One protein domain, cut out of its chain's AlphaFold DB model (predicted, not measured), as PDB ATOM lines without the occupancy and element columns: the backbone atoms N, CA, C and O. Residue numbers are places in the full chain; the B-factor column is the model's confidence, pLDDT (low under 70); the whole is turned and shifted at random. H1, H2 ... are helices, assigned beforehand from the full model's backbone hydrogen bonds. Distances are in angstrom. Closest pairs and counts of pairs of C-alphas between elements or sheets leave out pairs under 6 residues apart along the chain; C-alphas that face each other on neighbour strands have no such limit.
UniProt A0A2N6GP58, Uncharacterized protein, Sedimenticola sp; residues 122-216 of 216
ATOM      1  N   SER A 122     -27.999  40.849  60.275       91.69
ATOM      2  CA  SER A 122     -28.013  39.475  59.762       91.69
ATOM      3  C   SER A 122     -28.734  39.351  58.419       91.69
ATOM      4  O   SER A 122     -28.333  38.527  57.595       91.69
ATOM      5  N   ASN A 123     -29.745  40.191  58.160       94.38
ATOM      6  CA  ASN A 123     -30.537  40.138  56.929       94.38
ATOM      7  C   ASN A 123     -30.490  41.409  56.074       94.38
ATOM      8  O   ASN A 123     -30.942  41.380  54.926       94.38
ATOM      9  N   ARG A 124     -29.905  42.510  56.562       95.19
ATOM     10  CA  ARG A 124     -29.806  43.774  55.811       95.19
ATOM     11  C   ARG A 124     -29.154  43.592  54.443       95.19
ATOM     12  O   ARG A 124     -29.688  44.101  53.461       95.19
ATOM     13  N   SER A 125     -28.057  42.834  54.369       93.69
ATOM     14  CA  SER A 125     -27.386  42.535  53.097       93.69
ATOM     15  C   SER A 125     -28.295  41.739  52.157       93.69
ATOM     16  O   SER A 125     -28.435  42.091  50.986       93.69
ATOM     17  N   LEU A 126     -28.990  40.719  52.673       94.06
ATOM     18  CA  LEU A 126     -29.950  39.937  51.891       94.06
ATOM     19  C   LEU A 126     -31.076  40.800  51.327       94.06
ATOM     20  O   LEU A 126     -31.360  40.742  50.129       94.06
ATOM     21  N   LEU A 127     -31.662  41.651  52.163       96.56
ATOM     22  CA  LEU A 127     -32.690  42.604  51.763       96.56
ATOM     23  C   LEU A 127     -32.176  43.578  50.703       96.56
ATOM     24  O   LEU A 127     -32.837  43.762  49.685       96.56
ATOM     25  N   ALA A 128     -31.000  44.178  50.903       95.94
ATOM     26  CA  ALA A 128     -30.439  45.150  49.967       95.94
ATOM     27  C   ALA A 128     -30.275  44.560  48.560       95.94
ATOM     28  O   ALA A 128     -30.700  45.163  47.574       95.94
ATOM     29  N   VAL A 129     -29.723  43.351  48.467       94.19
ATOM     30  CA  VAL A 129     -29.532  42.657  47.187       94.19
ATOM     31  C   VAL A 129     -30.851  42.188  46.587       94.19
ATOM     32  O   VAL A 129     -31.029  42.268  45.373       94.19
ATOM     33  N   SER A 130     -31.791  41.737  47.416       96.31
ATOM     34  CA  SER A 130     -33.119  41.328  46.949       96.31
ATOM     35  C   SER A 130     -33.878  42.511  46.358       96.31
ATOM     36  O   SER A 130     -34.423  42.390  45.266       96.31
ATOM     37  N   TYR A 131     -33.829  43.686  46.998       97.81
ATOM     38  CA  TYR A 131     -34.355  44.922  46.418       97.81
ATOM     39  C   TYR A 131     -33.639  45.292  45.120       97.81
ATOM     40  O   TYR A 131     -34.300  45.619  44.140       97.81
ATOM     41  N   ALA A 132     -32.305  45.215  45.068       96.06
ATOM     42  CA  ALA A 132     -31.566  45.522  43.844       96.06
ATOM     43  C   ALA A 132     -31.999  44.622  42.674       96.06
ATOM     44  O   ALA A 132     -32.322  45.123  41.599       96.06
ATOM     45  N   ASN A 133     -32.062  43.305  42.891       95.62
ATOM     46  CA  ASN A 133     -32.444  42.347  41.855       95.62
ATOM     47  C   ASN A 133     -33.930  42.454  41.486       95.62
ATOM     48  O   ASN A 133     -34.249  42.434  40.296       95.62
ATOM     49  N   ARG A 134     -34.829  42.671  42.455       97.44
ATOM     50  CA  ARG A 134     -36.244  42.957  42.178       97.44
ATOM     51  C   ARG A 134     -36.412  44.223  41.342       97.44
ATOM     52  O   ARG A 134     -37.187  44.231  40.389       97.44
ATOM     53  N   GLY A 135     -35.627  45.260  41.635       96.38
ATOM     54  CA  GLY A 135     -35.594  46.488  40.852       96.38
ATOM     55  C   GLY A 135     -35.197  46.245  39.396       96.38
ATOM     56  O   GLY A 135     -35.845  46.777  38.500       96.38
ATOM     57  N   ILE A 136     -34.207  45.378  39.152       93.19
ATOM     58  CA  ILE A 136     -33.809  44.973  37.793       93.19
ATOM     59  C   ILE A 136     -34.950  44.233  37.086       93.19
ATOM     60  O   ILE A 136     -35.244  44.528  35.929       93.19
ATOM     61  N   VAL A 137     -35.626  43.305  37.771       94.06
ATOM     62  CA  VAL A 137     -36.775  42.579  37.203       94.06
ATOM     63  C   VAL A 137     -37.912  43.543  36.848       94.06
ATOM     64  O   VAL A 137     -38.415  43.501  35.725       94.06
ATOM     65  N   ASN A 138     -38.264  44.468  37.745       95.38
ATOM     66  CA  ASN A 138     -39.256  45.516  37.487       95.38
ATOM     67  C   ASN A 138     -38.867  46.395  36.289       95.38
ATOM     68  O   ASN A 138     -39.694  46.679  35.425       95.38
ATOM     69  N   ASP A 139     -37.593  46.775  36.190       92.56
ATOM     70  CA  ASP A 139     -37.072  47.582  35.086       92.56
ATOM     71  C   ASP A 139     -37.188  46.849  33.743       92.56
ATOM     72  O   ASP A 139     -37.583  47.424  32.727       92.56
ATOM     73  N   TRP A 140     -36.902  45.546  33.745       90.12
ATOM     74  CA  TRP A 140     -37.035  44.670  32.587       90.12
ATOM     75  C   TRP A 140     -38.484  44.443  32.152       90.12
ATOM     76  O   TRP A 140     -38.731  44.319  30.950       90.12
ATOM     77  N   LEU A 141     -39.419  44.429  33.104       90.62
ATOM     78  CA  LEU A 141     -40.864  44.371  32.871       90.62
ATOM     79  C   LEU A 141     -41.467  45.738  32.493       90.62
ATOM     80  O   LEU A 141     -42.630  45.813  32.101       90.62
ATOM     81  N   GLY A 142     -40.685  46.819  32.568       91.56
ATOM     82  CA  GLY A 142     -41.107  48.178  32.222       91.56
ATOM     83  C   GLY A 142     -41.742  48.969  33.370       91.56
ATOM     84  O   GLY A 142     -42.118  50.127  33.168       91.56
ATOM     85  N   ASP A 143     -41.820  48.407  34.580       95.62
ATOM     86  CA  ASP A 143     -42.217  49.146  35.782       95.62
ATOM     87  C   ASP A 143     -41.030  49.936  36.354       95.62
ATOM     88  O   ASP A 143     -40.443  49.646  37.399       95.62
ATOM     89  N   HIS A 144     -40.670  50.988  35.626       95.44
ATOM     90  CA  HIS A 144     -39.531  51.842  35.945       95.44
ATOM     91  C   HIS A 144     -39.706  52.644  37.248       95.44
ATOM     92  O   HIS A 144     -38.717  53.106  37.823       95.44
ATOM     93  N   GLN A 145     -40.943  52.846  37.718       97.38
ATOM     94  CA  GLN A 145     -41.196  53.551  38.978       97.38
ATOM     95  C   GLN A 145     -40.894  52.647  40.168       97.38
ATOM     96  O   GLN A 145     -40.150  53.063  41.064       97.38
ATOM     97  N   SER A 146     -41.405  51.415  40.144       97.69
ATOM     98  CA  SER A 146     -41.094  50.408  41.159       97.69
ATOM     99  C   SER A 146     -39.606  50.065  41.145       97.69
ATOM    100  O   SER A 146     -38.974  50.070  42.200       97.69
ATOM    101  N   ALA A 147     -39.003  49.921  39.958       96.94
ATOM    102  CA  ALA A 147     -37.560  49.719  39.819       96.94
ATOM    103  C   ALA A 147     -36.735  50.809  40.521       96.94
ATOM    104  O   ALA A 147     -35.830  50.517  41.302       96.94
ATOM    105  N   LEU A 148     -37.067  52.084  40.295       97.75
ATOM    106  CA  LEU A 148     -36.367  53.200  40.931       97.75
ATOM    107  C   LEU A 148     -36.545  53.213  42.458       97.75
ATOM    108  O   LEU A 148     -35.607  53.556  43.185       97.75
ATOM    109  N   ALA A 149     -37.733  52.869  42.956       98.44
ATOM    110  CA  ALA A 149     -37.989  52.770  44.391       98.44
ATOM    111  C   ALA A 149     -37.159  51.647  45.037       98.44
ATOM    112  O   ALA A 149     -36.566  51.844  46.105       98.44
ATOM    113  N   ASP A 150     -37.057  50.510  44.353       98.38
ATOM    114  CA  ASP A 150     -36.264  49.358  44.766       98.38
ATOM    115  C   ASP A 150     -34.770  49.673  44.788       98.38
ATOM    116  O   ASP A 150     -34.123  49.473  45.816       98.38
ATOM    117  N   TYR A 151     -34.231  50.282  43.728       96.69
ATOM    118  CA  TYR A 151     -32.831  50.715  43.700       96.69
ATOM    119  C   TYR A 151     -32.504  51.680  44.842       96.69
ATOM    120  O   TYR A 151     -31.492  51.525  45.521       96.69
ATOM    121  N   ARG A 152     -33.377  52.658  45.117       97.75
ATOM    122  CA  ARG A 152     -33.187  53.587  46.245       97.75
ATOM    123  C   ARG A 152     -33.217  52.876  47.591       97.75
ATOM    124  O   ARG A 152     -32.457  53.238  48.487       97.75
ATOM    125  N   THR A 153     -34.084  51.879  47.743       97.75
ATOM    126  CA  THR A 153     -34.169  51.092  48.976       97.75
ATOM    127  C   THR A 153     -32.923  50.237  49.167       97.75
ATOM    128  O   THR A 153     -32.340  50.279  50.248       97.75
ATOM    129  N   ALA A 154     -32.462  49.559  48.115       96.75
ATOM    130  CA  ALA A 154     -31.232  48.778  48.114       96.75
ATOM    131  C   ALA A 154     -30.028  49.625  48.557       96.75
ATOM    132  O   ALA A 154     -29.353  49.279  49.521       96.75
ATOM    133  N   MET A 155     -29.831  50.791  47.930       95.44
ATOM    134  CA  MET A 155     -28.723  51.707  48.242       95.44
ATOM    135  C   MET A 155     -28.809  52.328  49.644       95.44
ATOM    136  O   MET A 155     -27.789  52.698  50.218       95.44
ATOM    137  N   ARG A 156     -30.021  52.476  50.198       96.25
ATOM    138  CA  ARG A 156     -30.222  52.958  51.573       96.25
ATOM    139  C   ARG A 156     -29.892  51.882  52.606       96.25
ATOM    140  O   ARG A 156     -29.442  52.232  53.693       96.25
ATOM    141  N   LEU A 157     -30.178  50.618  52.294       94.75
ATOM    142  CA  LEU A 157     -29.855  49.485  53.158       94.75
ATOM    143  C   LEU A 157     -28.352  49.213  53.141       94.75
ATOM    144  O   LEU A 157     -27.741  49.210  54.200       94.75
ATOM    145  N   GLU A 158     -27.764  49.057  51.957       92.62
ATOM    146  CA  GLU A 158     -26.329  48.821  51.783       92.62
ATOM    147  C   GLU A 158     -25.797  49.653  50.610       92.62
ATOM    148  O   GLU A 158     -25.998  49.285  49.451       92.62
ATOM    149  N   PRO A 159     -25.077  50.763  50.852       91.12
ATOM    150  CA  PRO A 159     -24.512  51.583  49.779       91.12
ATOM    151  C   PRO A 159     -23.531  50.830  48.868       91.12
ATOM    152  O   PRO A 159     -23.291  51.242  47.733       91.12
ATOM    153  N   GLU A 160     -22.945  49.732  49.350       86.81
ATOM    154  CA  GLU A 160     -22.026  48.891  48.578       86.81
ATOM    155  C   GLU A 160     -22.744  48.091  47.483       86.81
ATOM    156  O   GLU A 160     -22.159  47.864  46.427       86.81
ATOM    157  N   VAL A 161     -24.039  47.780  47.651       86.38
ATOM    158  CA  VAL A 161     -24.841  47.093  46.617       86.38
ATOM    159  C   VAL A 161     -24.999  47.935  45.349       86.38
ATOM    160  O   VAL A 161     -25.216  47.419  44.253       86.38
ATOM    161  N   ALA A 162     -24.864  49.254  45.500       79.56
ATOM    162  CA  ALA A 162     -24.895  50.224  44.416       79.56
ATOM    163  C   ALA A 162     -23.676  50.106  43.492       79.56
ATOM    164  O   ALA A 162     -23.710  50.572  42.353       79.56
ATOM    165  N   GLN A 163     -22.581  49.538  44.001       73.31
ATOM    166  CA  GLN A 163     -21.278  49.584  43.366       73.31
ATOM    167  C   GLN A 163     -21.048  48.309  42.554       73.31
ATOM    168  O   GLN A 163     -21.212  47.185  43.021       73.31
ATOM    169  N   GLY A 164     -20.664  48.489  41.290       68.38
ATOM    170  CA  GLY A 164     -20.219  47.390  40.443       68.38
ATOM    171  C   GLY A 164     -18.863  46.828  40.894       68.38
ATOM    172  O   GLY A 164     -18.209  47.383  41.778       68.38
ATOM    173  N   PRO A 165     -18.383  45.745  40.257       66.50
ATOM    174  CA  PRO A 165     -17.086  45.161  40.575       66.50
ATOM    175  C   PRO A 165     -15.969  46.211  40.516       66.50
ATOM    176  O   PRO A 165     -15.815  46.924  39.519       66.50
ATOM    177  N   GLY A 166     -15.171  46.267  41.584       74.38
ATOM    178  CA  GLY A 166     -14.048  47.191  41.697       74.38
ATOM    179  C   GLY A 166     -13.003  47.017  40.589       74.38
ATOM    180  O   GLY A 166     -12.990  46.031  39.844       74.38
ATOM    181  N   LEU A 167     -12.083  47.982  40.499       74.81
ATOM    182  CA  LEU A 167     -11.063  48.056  39.444       74.81
ATOM    183  C   LEU A 167     -10.280  46.744  39.264       74.81
ATOM    184  O   LEU A 167     -10.066  46.312  38.135       74.81
ATOM    185  N   LEU A 168      -9.895  46.088  40.364       77.38
ATOM    186  CA  LEU A 168      -9.149  44.828  40.330       77.38
ATOM    187  C   LEU A 168      -9.959  43.693  39.686       77.38
ATOM    188  O   LEU A 168      -9.462  43.000  38.802       77.38
ATOM    189  N   THR A 169     -11.221  43.531  40.080       74.81
ATOM    190  CA  THR A 169     -12.116  42.504  39.527       74.81
ATOM    191  C   THR A 169     -12.354  42.724  38.033       74.81
ATOM    192  O   THR A 169     -12.379  41.767  37.262       74.81
ATOM    193  N   ARG A 170     -12.482  43.985  37.605       81.06
ATOM    194  CA  ARG A 170     -12.603  44.350  36.186       81.06
ATOM    195  C   ARG A 170     -11.326  44.061  35.402       81.06
ATOM    196  O   ARG A 170     -11.401  43.482  34.320       81.06
ATOM    197  N   PHE A 171     -10.167  44.400  35.965       79.94
ATOM    198  CA  PHE A 171      -8.863  44.114  35.367       79.94
ATOM    199  C   PHE A 171      -8.662  42.609  35.138       79.94
ATOM    200  O   PHE A 171      -8.362  42.197  34.020       79.94
ATOM    201  N   LEU A 172      -8.922  41.779  36.154       82.75
ATOM    202  CA  LEU A 172      -8.798  40.317  36.055       82.75
ATOM    203  C   LEU A 172      -9.745  39.697  35.017       82.75
ATOM    204  O   LEU A 172      -9.450  38.638  34.471       82.75
ATOM    205  N   ARG A 173     -10.874  40.355  34.730       76.94
ATOM    206  CA  ARG A 173     -11.864  39.914  33.735       76.94
ATOM    207  C   ARG A 173     -11.684  40.567  32.359       76.94
ATOM    208  O   ARG A 173     -12.554  40.394  31.510       76.94
ATOM    209  N   ASN A 174     -10.591  41.302  32.135       80.25
ATOM    210  CA  ASN A 174     -10.316  42.045  30.900       80.25
ATOM    211  C   ASN A 174     -11.458  43.005  30.494       80.25
ATOM    212  O   ASN A 174     -11.853  43.086  29.332       80.25
ATOM    213  N   GLN A 175     -12.026  43.712  31.474       73.00
ATOM    214  CA  GLN A 175     -13.141  44.645  31.285       73.00
ATOM    215  C   GLN A 175     -12.648  46.089  31.383       73.00
ATOM    216  O   GLN A 175     -12.534  46.647  32.477       73.00
ATOM    217  N   ALA A 176     -12.350  46.686  30.225       71.31
ATOM    218  CA  ALA A 176     -11.833  48.051  30.131       71.31
ATOM    219  C   ALA A 176     -12.809  49.086  30.721       71.31
ATOM    220  O   ALA A 176     -12.391  49.958  31.481       71.31
ATOM    221  N   GLU A 177     -14.112  48.937  30.478       73.38
ATOM    222  CA  GLU A 177     -15.163  49.825  30.991       73.38
ATOM    223  C   GLU A 177     -15.988  49.144  32.091       73.38
ATOM    224  O   GLU A 177     -16.108  47.916  32.137       73.38
ATOM    225  N   ALA A 178     -16.496  49.936  33.040       71.31
ATOM    226  CA  ALA A 178     -17.412  49.421  34.050       71.31
ATOM    227  C   ALA A 178     -18.786  49.230  33.396       71.31
ATOM    228  O   ALA A 178     -19.248  50.158  32.732       71.31
ATOM    229  N   PRO A 179     -19.447  48.073  33.573       75.31
ATOM    230  CA  PRO A 179     -20.837  47.950  33.160       75.31
ATOM    231  C   PRO A 179     -21.706  48.931  33.967       75.31
ATOM    232  O   PRO A 179     -21.338  49.254  35.104       75.31
ATOM    233  N   PRO A 180     -22.860  49.360  33.428       83.38
ATOM    234  CA  PRO A 180     -23.817  50.165  34.177       83.38
ATOM    235  C   PRO A 180     -24.208  49.484  35.494       83.38
ATOM    236  O   PRO A 180     -24.526  48.291  35.527       83.38
ATOM    237  N   THR A 181     -24.180  50.252  36.576       88.56
ATOM    238  CA  THR A 181     -24.599  49.820  37.913       88.56
ATOM    239  C   THR A 181     -26.075  50.134  38.164       88.56
ATOM    240  O   THR A 181     -26.695  50.912  37.433       88.56
ATOM    241  N   ILE A 182     -26.646  49.583  39.242       90.38
ATOM    242  CA  ILE A 182     -27.998  49.972  39.673       90.38
ATOM    243  C   ILE A 182     -28.067  51.463  40.047       90.38
ATOM    244  O   ILE A 182     -29.119  52.077  39.885       90.38
ATOM    245  N   ALA A 183     -26.955  52.067  40.488       92.06
ATOM    246  CA  ALA A 183     -26.873  53.502  40.759       92.06
ATOM    247  C   ALA A 183     -26.952  54.315  39.462       92.06
ATOM    248  O   ALA A 183     -27.782  55.217  39.352       92.06
ATOM    249  N   ASP A 184     -26.168  53.935  38.444       91.25
ATOM    250  CA  ASP A 184     -26.214  54.574  37.122       91.25
ATOM    251  C   ASP A 184     -27.622  54.488  36.524       91.25
ATOM    252  O   ASP A 184     -28.144  55.456  35.955       91.25
ATOM    253  N   ARG A 185     -28.270  53.326  36.688       92.81
ATOM    254  CA  ARG A 185     -29.637  53.124  36.221       92.81
ATOM    255  C   ARG A 185     -30.650  53.942  37.020       92.81
ATOM    256  O   ARG A 185     -31.521  54.565  36.412       92.81
ATOM    257  N   ALA A 186     -30.541  54.002  38.344       94.75
ATOM    258  CA  ALA A 186     -31.417  54.815  39.186       94.75
ATOM    259  C   ALA A 186     -31.311  56.315  38.859       94.75
ATOM    260  O   ALA A 186     -32.330  57.012  38.780       94.75
ATOM    261  N   ASP A 187     -30.101  56.812  38.601       94.50
ATOM    262  CA  ASP A 187     -29.859  58.191  38.170       94.50
ATOM    263  C   ASP A 187     -30.475  58.470  36.799       94.50
ATOM    264  O   ASP A 187     -31.097  59.516  36.582       94.50
ATOM    265  N   TYR A 188     -30.332  57.523  35.870       93.69
ATOM    266  CA  TYR A 188     -30.952  57.609  34.556       93.69
ATOM    267  C   TYR A 188     -32.478  57.669  34.654       93.69
ATOM    268  O   TYR A 188     -33.092  58.597  34.120       93.69
ATOM    269  N   LEU A 189     -33.090  56.728  35.378       95.12
ATOM    270  CA  LEU A 189     -34.537  56.683  35.583       95.12
ATOM    271  C   LEU A 189     -35.044  57.944  36.283       95.12
ATOM    272  O   LEU A 189     -36.061  58.496  35.874       95.12
ATOM    273  N   THR A 190     -34.309  58.464  37.271       97.12
ATOM    274  CA  THR A 190     -34.653  59.726  37.945       97.12
ATOM    275  C   THR A 190     -34.730  60.886  36.950       97.12
ATOM    276  O   THR A 190     -35.710  61.633  36.954       97.12
ATOM    277  N   LYS A 191     -33.737  61.020  36.058       96.38
ATOM    278  CA  LYS A 191     -33.722  62.070  35.025       96.38
ATOM    279  C   LYS A 191     -34.865  61.899  34.027       96.38
ATOM    280  O   LYS A 191     -35.536  62.872  33.706       96.38
ATOM    281  N   GLN A 192     -35.111  60.675  33.558       96.00
ATOM    282  CA  GLN A 192     -36.158  60.399  32.572       96.00
ATOM    283  C   GLN A 192     -37.567  60.586  33.141       96.00
ATOM    284  O   GLN A 192     -38.434  61.142  32.474       96.00
ATOM    285  N   LEU A 193     -37.811  60.171  34.384       95.25
ATOM    286  CA  LEU A 193     -39.118  60.320  35.023       95.25
ATOM    287  C   LEU A 193     -39.454  61.781  35.362       95.25
ATOM    288  O   LEU A 193     -40.634  62.106  35.491       95.25
ATOM    289  N   ALA A 194     -38.451  62.662  35.437       96.31
ATOM    290  CA  ALA A 194     -38.646  64.105  35.571       96.31
ATOM    291  C   ALA A 194     -39.108  64.787  34.266       96.31
ATOM    292  O   ALA A 194     -39.667  65.882  34.320       96.31
ATOM    293  N   LEU A 195     -38.899  64.159  33.102       96.31
ATOM    294  CA  LEU A 195     -39.352  64.684  31.812       96.31
ATOM    295  C   LEU A 195     -40.868  64.468  31.613       96.31
ATOM    296  O   LEU A 195     -41.457  63.554  32.217       96.31
ATOM    297  N   PRO A 196     -41.520  65.254  30.733       96.38
ATOM    298  CA  PRO A 196     -42.868  64.960  30.253       96.38
ATOM    299  C   PRO A 196     -42.947  63.552  29.653       96.38
ATOM    300  O   PRO A 196     -42.004  63.100  29.009       96.38
ATOM    301  N   ALA A 197     -44.078  62.859  29.826       92.69
ATOM    302  CA  ALA A 197     -44.235  61.458  29.411       92.69
ATOM    303  C   ALA A 197     -43.888  61.199  27.930       92.69
ATOM    304  O   ALA A 197     -43.333  60.151  27.616       92.69
ATOM    305  N   SER A 198     -44.161  62.161  27.044       94.06
ATOM    306  CA  SER A 198     -43.869  62.091  25.606       94.06
ATOM    307  C   SER A 198     -42.384  62.191  25.247       94.06
ATOM    308  O   SER A 198     -42.014  61.850  24.130       94.06
ATOM    309  N   GLU A 199     -41.544  62.682  26.158       94.56
ATOM    310  CA  GLU A 199     -40.109  62.912  25.934       94.56
ATOM    311  C   GLU A 199     -39.231  61.860  26.623       94.56
ATOM    312  O   GLU A 199     -38.013  61.846  26.441       94.56
ATOM    313  N   ARG A 200     -39.832  60.975  27.428       93.44
ATOM    314  CA  ARG A 200     -39.089  59.970  28.189       93.44
ATOM    315  C   ARG A 200     -38.577  58.875  27.271       93.44
ATOM    316  O   ARG A 200     -39.311  58.316  26.462       93.44
ATOM    317  N   LEU A 201     -37.339  58.483  27.506       92.94
ATOM    318  CA  LEU A 201     -36.689  57.358  26.861       92.94
ATOM    319  C   LEU A 201     -36.304  56.364  27.958       92.94
ATOM    320  O   LEU A 201     -35.184  56.361  28.456       92.94
ATOM    321  N   LEU A 202     -37.273  55.572  28.417       88.62
ATOM    322  CA  LEU A 202     -37.103  54.723  29.604       88.62
ATOM    323  C   LEU A 202     -36.402  53.395  29.310       88.62
ATOM    324  O   LEU A 202     -35.875  52.783  30.230       88.62
ATOM    325  N   GLN A 203     -36.321  52.982  28.047       83.31
ATOM    326  CA  GLN A 203     -35.667  51.736  27.651       83.31
ATOM    327  C   GLN A 203     -34.568  51.999  26.627       83.31
ATOM    328  O   GLN A 203     -34.756  52.746  25.665       83.31
ATOM    329  N   LYS A 204     -33.418  51.366  26.848       83.06
ATOM    330  CA  LYS A 204     -32.293  51.277  25.915       83.06
ATOM    331  C   LYS A 204     -31.808  49.827  25.942       83.06
ATOM    332  O   LYS A 204     -30.916  49.525  26.737       83.06
ATOM    333  N   PRO A 205     -32.394  48.933  25.125       74.69
ATOM    334  CA  PRO A 205     -32.176  47.487  25.221       74.69
ATOM    335  C   PRO A 205     -30.699  47.066  25.293       74.69
ATOM    336  O   PRO A 205     -30.338  46.171  26.057       74.69
ATOM    337  N   GLU A 206     -29.817  47.749  24.565       75.19
ATOM    338  CA  GLU A 206     -28.380  47.463  24.529       75.19
ATOM    339  C   GLU A 206     -27.658  47.826  25.832       75.19
ATOM    340  O   GLU A 206     -26.676  47.179  26.182       75.19
ATOM    341  N   ILE A 207     -28.119  48.854  26.550       74.62
ATOM    342  CA  ILE A 207     -27.553  49.281  27.841       74.62
ATOM    343  C   ILE A 207     -28.197  48.480  28.973       74.62
ATOM    344  O   ILE A 207     -27.513  48.019  29.885       74.62
ATOM    345  N   ASP A 208     -29.510  48.279  28.897       72.75
ATOM    346  CA  ASP A 208     -30.289  47.597  29.928       72.75
ATOM    347  C   ASP A 208     -29.925  46.106  30.023       72.75
ATOM    348  O   ASP A 208     -29.949  45.538  31.113       72.75
ATOM    349  N   SER A 209     -29.503  45.485  28.914       71.81
ATOM    350  CA  SER A 209     -28.965  44.111  28.892       71.81
ATOM    351  C   SER A 209     -27.561  43.971  29.495       71.81
ATOM    352  O   SER A 209     -27.140  42.858  29.801       71.81
ATOM    353  N   GLN A 210     -26.833  45.076  29.688       75.19
ATOM    354  CA  GLN A 210     -25.499  45.073  30.302       75.19
ATOM    355  C   GLN A 210     -25.535  45.288  31.820       75.19
ATOM    356  O   GLN A 210     -24.505  45.122  32.483       75.19
ATOM    357  N   GLN A 211     -26.696  45.651  32.376       75.19
ATOM    358  CA  GLN A 211     -26.887  45.752  33.819       75.19
ATOM    359  C   GLN A 211     -26.655  44.386  34.461       75.19
ATOM    360  O   GLN A 211     -27.188  43.369  34.016       75.19
ATOM    361  N   ARG A 212     -25.842  44.347  35.517       70.19
ATOM    362  CA  ARG A 212     -25.568  43.096  36.223       70.19
ATOM    363  C   ARG A 212     -26.525  42.885  37.377       70.19
ATOM    364  O   ARG A 212     -26.728  43.788  38.180       70.19
ATOM    365  N   SER A 213     -26.972  41.643  37.525       65.31
ATOM    366  CA  SER A 213     -27.501  41.146  38.792       65.31
ATOM    367  C   SER A 213     -26.393  41.154  39.843       65.31
ATOM    368  O   SER A 213     -25.274  40.691  39.578       65.31
ATOM    369  N   TYR A 214     -26.696  41.673  41.027       58.47
ATOM    370  CA  TYR A 214     -25.760  41.645  42.144       58.47
ATOM    371  C   TYR A 214     -25.737  40.229  42.744       58.47
ATOM    372  O   TYR A 214     -26.787  39.625  42.971       58.47
ATOM    373  N   ARG A 215     -24.536  39.684  42.969       55.41
ATOM    374  CA  ARG A 215     -24.297  38.402  43.654       55.41
ATOM    375  C   ARG A 215     -23.528  38.715  44.944       55.41
ATOM    376  O   ARG A 215     -22.570  39.481  44.866       55.41
ATOM    377  N   MET A 216     -23.977  38.181  46.084       43.66
ATOM    378  CA  MET A 216     -23.246  38.260  47.361       43.66
ATOM    379  C   MET A 216     -22.042  37.331  47.380       43.66
ATOM    380  O   MET A 216     -22.117  36.280  46.704       43.66
TER     381      MET A 216
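This is residues 122 to 216 of the 216 residues of an uncharacterized protein of Sedimenticola sp (UniProt A0A2N6GP58). The longest helix, H1, lies side by side with H2 in a helical hairpin, and H5 packs slantwise on H2. Short H3 sits by the late part of H2, while the small helices H4 and H6 touch no helix, H4 being farthest from the middle; residues 194 to 199 stick out. The printed part has 95 residues with six named helices, H1 to H6 in chain order, and no named strand; the class is all helix. It is compact, with a radius of gyration of the C-alphas of 13.6 A, and flat in outline, spanning 42 by 35 by 19 A.

H1, residues 124 to 141, is 25.5 A long and begins with C-alpha 124 at (-29.806, 43.774, 55.811). H2, residues 144 to 157, measures 19.9 A, and H5, residues 182 to 193, 15.9 A. H3 holds residues 159 to 162 and H4 residues 167 to 172. H6, residues 205 to 208, ends with C-alpha 208 at (-30.289, 47.597, 29.928).

The hairpin H1 and H2 touch at a shallow tilt of 15 degrees, opposite ways; their closest C-alphas, of Gly 135 and Ala 147, are 3.9 A apart. H2, the hub, touches H5 at a steep tilt of 42 degrees, opposite ways, closest at C-alphas 148 and 186, 5.5 A. With residues 151 to 155 alone it touches H3, closest at C-alphas 155 and 162, 5.6 A. H5 and H6 are only just apart, at 8.4 A. In H1, H2, H4 and H5 every O i to N i+4 pair is within hydrogen-bond range; H3 and H6 are too short for one.

The farthest C-alphas, of Ser 122 and Ser 198, are 43.9 A apart. The printed part has no cut, and the link from H5 to H6 is long, with 11 residues. Residues 164 to 165 and 213 to 216 are under 70 in pLDDT.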